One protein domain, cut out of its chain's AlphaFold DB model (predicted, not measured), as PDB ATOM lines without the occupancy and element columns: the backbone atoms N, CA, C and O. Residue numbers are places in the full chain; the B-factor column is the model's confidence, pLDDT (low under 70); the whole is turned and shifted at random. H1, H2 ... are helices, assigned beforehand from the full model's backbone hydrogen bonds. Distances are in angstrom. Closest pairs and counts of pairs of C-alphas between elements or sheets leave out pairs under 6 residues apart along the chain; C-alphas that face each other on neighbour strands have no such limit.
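This is residues 2 to 52 of the 176 residues of the protein "YkgJ family cysteine cluster protein" of Leptolyngbya sp. SIO4C1 (UniProt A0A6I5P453). Two long helices, H1 and then H2, meet near their ends as an open V, with a tight link at the corner. Both arms stick out from it, residues 2 to 19 and 35 to 52 standing free. The printed part has 51 residues with two named helices and no named strand, and is all helix. It is flat, 36 by 36 by 10 A, and only just loose, close to extended, with a radius of gyration of the C-alphas of 14.6 A.

H1, residues 2 to 25, begins at C-alpha 2 (111.659, 195.375, 125.200) and is 34.7 A long from first to last C-alpha. H2, residues 31 to 51, is 29.8 A long and ends at C-alpha 51 (138.713, 209.066, 128.226).

H1 and H2 are close but not clearly touching; their closest C-alphas, of Val 24 and Pro 31, are 6.9 A apart. They run opposite ways at a steep tilt of 42 degrees. In H1 and H2 every O i to N i+4 pair is within hydrogen-bond range.

The C-alphas farthest apart, of Thr 26 and Glu 51, are 38.4 A apart. The printed part has no cut. Mean pLDDT of the printed part is 85.5, with residues 2 to 4 and 49 to 52 under 70.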
ATOM      1  N   SER A   2     111.152 195.060 126.562       54.34
ATOM      2  CA  SER A   2     111.659 195.375 125.200       54.34
ATOM      3  C   SER A   2     110.663 196.050 124.228       54.34
ATOM      4  O   SER A   2     111.086 196.859 123.409       54.34
ATOM      5  N   MET A   3     109.361 195.739 124.292       50.59
ATOM      6  CA  MET A   3     108.342 196.388 123.443       50.59
ATOM      7  C   MET A   3     108.001 197.807 123.921       50.59
ATOM      8  O   MET A   3     107.769 198.679 123.092       50.59
ATOM      9  N   GLN A   4     108.046 198.043 125.235       63.03
ATOM     10  CA  GLN A   4     107.805 199.358 125.829       63.03
ATOM     11  C   GLN A   4     108.928 200.325 125.447       63.03
ATOM     12  O   GLN A   4     108.656 201.379 124.897       63.03
ATOM     13  N   THR A   5     110.187 199.890 125.552       71.69
ATOM     14  CA  THR A   5     111.359 200.689 125.155       71.69
ATOM     15  C   THR A   5     111.324 201.115 123.685       71.69
ATOM     16  O   THR A   5     111.767 202.206 123.344       71.69
ATOM     17  N   LYS A   6     110.789 200.268 122.793       75.38
ATOM     18  CA  LYS A   6     110.631 200.621 121.375       75.38
ATOM     19  C   LYS A   6     109.568 201.697 121.171       75.38
ATOM     20  O   LYS A   6     109.785 202.591 120.364       75.38
ATOM     21  N   LEU A   7     108.446 201.603 121.882       78.00
ATOM     22  CA  LEU A   7     107.376 202.598 121.820       78.00
ATOM     23  C   LEU A   7     107.835 203.936 122.412       78.00
ATOM     24  O   LEU A   7     107.642 204.967 121.778       78.00
ATOM     25  N   ASP A   8     108.532 203.903 123.547       84.38
ATOM     26  CA  ASP A   8     109.100 205.096 124.186       84.38
ATOM     27  C   ASP A   8     110.140 205.777 123.274       84.38
ATOM     28  O   ASP A   8     110.204 207.001 123.181       84.38
ATOM     29  N   MET A   9     110.941 204.989 122.544       88.06
ATOM     30  CA  MET A   9     111.908 205.522 121.581       88.06
ATOM     31  C   MET A   9     111.228 206.159 120.365       88.06
ATOM     32  O   MET A   9     111.698 207.187 119.889       88.06
ATOM     33  N   VAL A  10     110.129 205.580 119.869       91.19
ATOM     34  CA  VAL A  10     109.338 206.187 118.785       91.19
ATOM     35  C   VAL A  10     108.771 207.532 119.235       91.19
ATOM     36  O   VAL A  10     108.933 208.511 118.516       91.19
ATOM     37  N   ASP A  11     108.187 207.601 120.433       92.44
ATOM     38  CA  ASP A  11     107.622 208.838 120.984       92.44
ATOM     39  C   ASP A  11     108.680 209.945 121.140       92.44
ATOM     40  O   ASP A  11     108.491 211.076 120.682       92.44
ATOM     41  N   LEU A  12     109.849 209.599 121.690       94.50
ATOM     42  CA  LEU A  12     110.972 210.524 121.837       94.50
ATOM     43  C   LEU A  12     111.476 211.040 120.483       94.50
ATOM     44  O   LEU A  12     111.704 212.238 120.322       94.50
ATOM     45  N   VAL A  13     111.669 210.138 119.516       93.38
ATOM     46  CA  VAL A  13     112.178 210.482 118.181       93.38
ATOM     47  C   VAL A  13     111.181 211.370 117.441       93.38
ATOM     48  O   VAL A  13     111.580 212.390 116.883       93.38
ATOM     49  N   SER A  14     109.890 211.034 117.480       95.25
ATOM     50  CA  SER A  14     108.831 211.852 116.886       95.25
ATOM     51  C   SER A  14     108.750 213.237 117.528       95.25
ATOM     52  O   SER A  14     108.689 214.232 116.810       95.25
ATOM     53  N   THR A  15     108.825 213.322 118.858       95.81
ATOM     54  CA  THR A  15     108.818 214.603 119.584       95.81
ATOM     55  C   THR A  15     110.027 215.464 119.224       95.81
ATOM     56  O   THR A  15     109.892 216.665 118.989       95.81
ATOM     57  N   LEU A  16     111.217 214.861 119.147       95.88
ATOM     58  CA  LEU A  16     112.438 215.568 118.774       95.88
ATOM     59  C   LEU A  16     112.368 216.099 117.339       95.88
ATOM     60  O   LEU A  16     112.733 217.249 117.111       95.88
ATOM     61  N   PHE A  17     111.907 215.287 116.383       94.38
ATOM     62  CA  PHE A  17     111.777 215.729 114.995       94.38
ATOM     63  C   PHE A  17     110.741 216.838 114.843       94.38
ATOM     64  O   PHE A  17     111.057 217.839 114.212       94.38
ATOM     65  N   ALA A  18     109.581 216.725 115.495       96.50
ATOM     66  CA  ALA A  18     108.572 217.782 115.477       96.50
ATOM     67  C   ALA A  18     109.122 219.109 116.032       96.50
ATOM     68  O   ALA A  18     108.901 220.169 115.456       96.50
ATOM     69  N   LEU A  19     109.898 219.057 117.123       96.50
ATOM     70  CA  LEU A  19     110.564 220.239 117.673       96.50
ATOM     71  C   LEU A  19     111.612 220.818 116.710       96.50
ATOM     72  O   LEU A  19     111.713 222.034 116.578       96.50
ATOM     73  N   LEU A  20     112.418 219.969 116.066       94.88
ATOM     74  CA  LEU A  20     113.417 220.425 115.097       94.88
ATOM     75  C   LEU A  20     112.754 221.077 113.881       94.88
ATOM     76  O   LEU A  20     113.202 222.143 113.474       94.88
ATOM     77  N   GLU A  21     111.691 220.477 113.344       94.75
ATOM     78  CA  GLU A  21     110.905 221.036 112.239       94.75
ATOM     79  C   GLU A  21     110.337 222.412 112.611       94.75
ATOM     80  O   GLU A  21     110.625 223.383 111.916       94.75
ATOM     81  N   GLU A  22     109.668 222.538 113.761       97.06
ATOM     82  CA  GLU A  22     109.119 223.814 114.247       97.06
ATOM     83  C   GLU A  22     110.204 224.900 114.393       97.06
ATOM     84  O   GLU A  22     110.027 226.052 113.990       97.06
ATOM     85  N   LEU A  23     111.368 224.554 114.952       96.12
ATOM     86  CA  LEU A  23     112.469 225.504 115.135       96.12
ATOM     87  C   LEU A  23     113.105 225.938 113.805       96.12
ATOM     88  O   LEU A  23     113.579 227.073 113.701       96.12
ATOM     89  N   VAL A  24     113.129 225.058 112.803       94.75
ATOM     90  CA  VAL A  24     113.605 225.382 111.451       94.75
ATOM     91  C   VAL A  24     112.586 226.257 110.726       94.75
ATOM     92  O   VAL A  24     112.961 227.295 110.181       94.75
ATOM     93  N   GLU A  25     111.303 225.893 110.762       95.19
ATOM     94  CA  GLU A  25     110.221 226.645 110.115       95.19
ATOM     95  C   GLU A  25     110.083 228.062 110.678       95.19
ATOM     96  O   GLU A  25     109.924 229.027 109.929       95.19
ATOM     97  N   THR A  26     110.220 228.218 111.996       96.19
ATOM     98  CA  THR A  26     110.193 229.529 112.662       96.19
ATOM     99  C   THR A  26     111.503 230.316 112.524       96.19
ATOM    100  O   THR A  26     111.601 231.440 113.026       96.19
ATOM    101  N   GLY A  27     112.519 229.759 111.852       92.50
ATOM    102  CA  GLY A  27     113.818 230.396 111.610       92.50
ATOM    103  C   GLY A  27     114.701 230.538 112.854       92.50
ATOM    104  O   GLY A  27     115.681 231.284 112.842       92.50
ATOM    105  N   GLN A  28     114.365 229.845 113.943       94.88
ATOM    106  CA  GLN A  28     115.105 229.874 115.208       94.88
ATOM    107  C   GLN A  28     116.331 228.949 115.181       94.88
ATOM    108  O   GLN A  28     117.266 229.127 115.968       94.88
ATOM    109  N   LEU A  29     116.343 227.976 114.268       94.50
ATOM    110  CA  LEU A  29     117.408 226.999 114.087       94.50
ATOM    111  C   LEU A  29     117.828 226.941 112.616       94.50
ATOM    112  O   LEU A  29     117.036 226.631 111.737       94.50
ATOM    113  N   ASP A  30     119.107 227.212 112.368       94.56
ATOM    114  CA  ASP A  30     119.753 226.997 111.073       94.56
ATOM    115  C   ASP A  30     120.215 225.527 110.972       94.56
ATOM    116  O   ASP A  30     121.075 225.124 111.773       94.56
ATOM    117  N   PRO A  31     119.670 224.726 110.033       89.50
ATOM    118  CA  PRO A  31     119.973 223.302 109.912       89.50
ATOM    119  C   PRO A  31     121.461 223.006 109.714       89.50
ATOM    120  O   PRO A  31     122.012 222.135 110.388       89.50
ATOM    121  N   GLU A  32     122.145 223.760 108.845       91.81
ATOM    122  CA  GLU A  32     123.553 223.498 108.530       91.81
ATOM    123  C   GLU A  32     124.436 223.762 109.750       91.81
ATOM    124  O   GLU A  32     125.295 222.955 110.125       91.81
ATOM    125  N   ARG A  33     124.192 224.886 110.432       92.56
ATOM    126  CA  ARG A  33     124.921 225.246 111.650       92.56
ATOM    127  C   ARG A  33     124.620 224.289 112.801       92.56
ATOM    128  O   ARG A  33     125.518 224.009 113.606       92.56
ATOM    129  N   PHE A  34     123.383 223.811 112.911       92.19
ATOM    130  CA  PHE A  34     122.994 222.816 113.904       92.19
ATOM    131  C   PHE A  34     123.724 221.492 113.675       92.19
ATOM    132  O   PHE A  34     124.345 220.990 114.614       92.19
ATOM    133  N   ASP A  35     123.755 220.977 112.446       90.62
ATOM    134  CA  ASP A  35     124.445 219.722 112.134       90.62
ATOM    135  C   ASP A  35     125.955 219.815 112.362       90.62
ATOM    136  O   ASP A  35     126.543 218.951 113.018       90.62
ATOM    137  N   GLN A  36     126.590 220.915 111.949       92.44
ATOM    138  CA  GLN A  36     128.004 221.163 112.255       92.44
ATOM    139  C   GLN A  36     128.278 221.234 113.765       92.44
ATOM    140  O   GLN A  36     129.372 220.904 114.234       92.44
ATOM    141  N   ARG A  37     127.322 221.725 114.560       90.88
ATOM    142  CA  ARG A  37     127.439 221.744 116.023       90.88
ATOM    143  C   ARG A  37     127.247 220.350 116.611       90.88
ATOM    144  O   ARG A  37     128.011 219.981 117.500       90.88
ATOM    145  N   ARG A  38     126.271 219.594 116.109       91.12
ATOM    146  CA  ARG A  38     125.962 218.227 116.532       91.12
ATOM    147  C   ARG A  38     127.146 217.295 116.295       91.12
ATOM    148  O   ARG A  38     127.564 216.647 117.243       91.12
ATOM    149  N   LEU A  39     127.742 217.318 115.101       90.69
ATOM    150  CA  LEU A  39     128.925 216.511 114.772       90.69
ATOM    151  C   LEU A  39     130.115 216.838 115.683       90.69
ATOM    152  O   LEU A  39     130.687 215.945 116.291       90.69
ATOM    153  N   ARG A  40     130.424 218.126 115.892       92.50
ATOM    154  CA  ARG A  40     131.507 218.528 116.810       92.50
ATOM    155  C   ARG A  40     131.274 218.092 118.257       92.50
ATOM    156  O   ARG A  40     132.229 217.783 118.967       92.50
ATOM    157  N   LEU A  41     130.026 218.136 118.727       88.69
ATOM    158  CA  LEU A  41     129.677 217.651 120.064       88.69
ATOM    159  C   LEU A  41     129.764 216.129 120.131       88.69
ATOM    160  O   LEU A  41     130.292 215.615 121.109       88.69
ATOM    161  N   GLN A  42     129.316 215.429 119.092       83.88
ATOM    162  CA  GLN A  42     129.444 213.982 118.986       83.88
ATOM    163  C   GLN A  42     130.914 213.555 119.044       83.88
ATOM    164  O   GLN A  42     131.255 212.754 119.905       83.88
ATOM    165  N   ASP A  43     131.797 214.160 118.246       83.44
ATOM    166  CA  ASP A  43     133.239 213.873 118.273       83.44
ATOM    167  C   ASP A  43     133.837 214.082 119.675       83.44
ATOM    168  O   ASP A  43     134.667 213.300 120.148       83.44
ATOM    169  N   ARG A  44     133.400 215.141 120.371       83.81
ATOM    170  CA  ARG A  44     133.846 215.450 121.733       83.81
ATOM    171  C   ARG A  44     133.338 214.434 122.750       83.81
ATOM    172  O   ARG A  44     134.104 214.044 123.629       83.81
ATOM    173  N   GLU A  45     132.078 214.024 122.665       77.94
ATOM    174  CA  GLU A  45     131.530 213.003 123.559       77.94
ATOM    175  C   GLU A  45     132.127 211.624 123.256       77.94
ATOM    176  O   GLU A  45     132.451 210.897 124.187       77.94
ATOM    177  N   GLU A  46     132.393 211.284 121.994       74.62
ATOM    178  CA  GLU A  46     133.130 210.072 121.615       74.62
ATOM    179  C   GLU A  46     134.561 210.080 122.170       74.62
ATOM    180  O   GLU A  46     135.026 209.074 122.711       74.62
ATOM    181  N   ALA A  47     135.260 211.217 122.101       78.31
ATOM    182  CA  ALA A  47     136.560 211.387 122.749       78.31
ATOM    183  C   ALA A  47     136.450 211.256 124.279       78.31
ATOM    184  O   ALA A  47     137.243 210.553 124.903       78.31
ATOM    185  N   ARG A  48     135.418 211.849 124.887       74.19
ATOM    186  CA  ARG A  48     135.170 211.770 126.330       74.19
ATOM    187  C   ARG A  48     134.825 210.359 126.794       74.19
ATOM    188  O   ARG A  48     135.246 209.976 127.878       74.19
ATOM    189  N   LEU A  49     134.077 209.585 126.011       63.28
ATOM    190  CA  LEU A  49     133.774 208.180 126.298       63.28
ATOM    191  C   LEU A  49     135.035 207.313 126.219       63.28
ATOM    192  O   LEU A  49     135.191 206.402 127.029       63.28
ATOM    193  N   LYS A  50     135.965 207.628 125.305       64.25
ATOM    194  CA  LYS A  50     137.300 207.007 125.280       64.25
ATOM    195  C   LYS A  50     138.123 207.369 126.522       64.25
ATOM    196  O   LYS A  50     138.840 206.520 127.037       64.25
ATOM    197  N   GLU A  51     138.012 208.603 127.016       60.59
ATOM    198  CA  GLU A  51     138.713 209.066 128.226       60.59
ATOM    199  C   GLU A  51     138.054 208.610 129.538       60.59
ATOM    200  O   GLU A  51     138.728 208.462 130.559       60.59
ATOM    201  N   ARG A  52     136.735 208.395 129.536       56.81
ATOM    202  CA  ARG A  52     135.926 207.972 130.690       56.81
ATOM    203  C   ARG A  52     135.170 206.689 130.349       56.81
ATOM    204  O   ARG A  52     133.941 206.713 130.241       56.81
TER     205      ARG A  52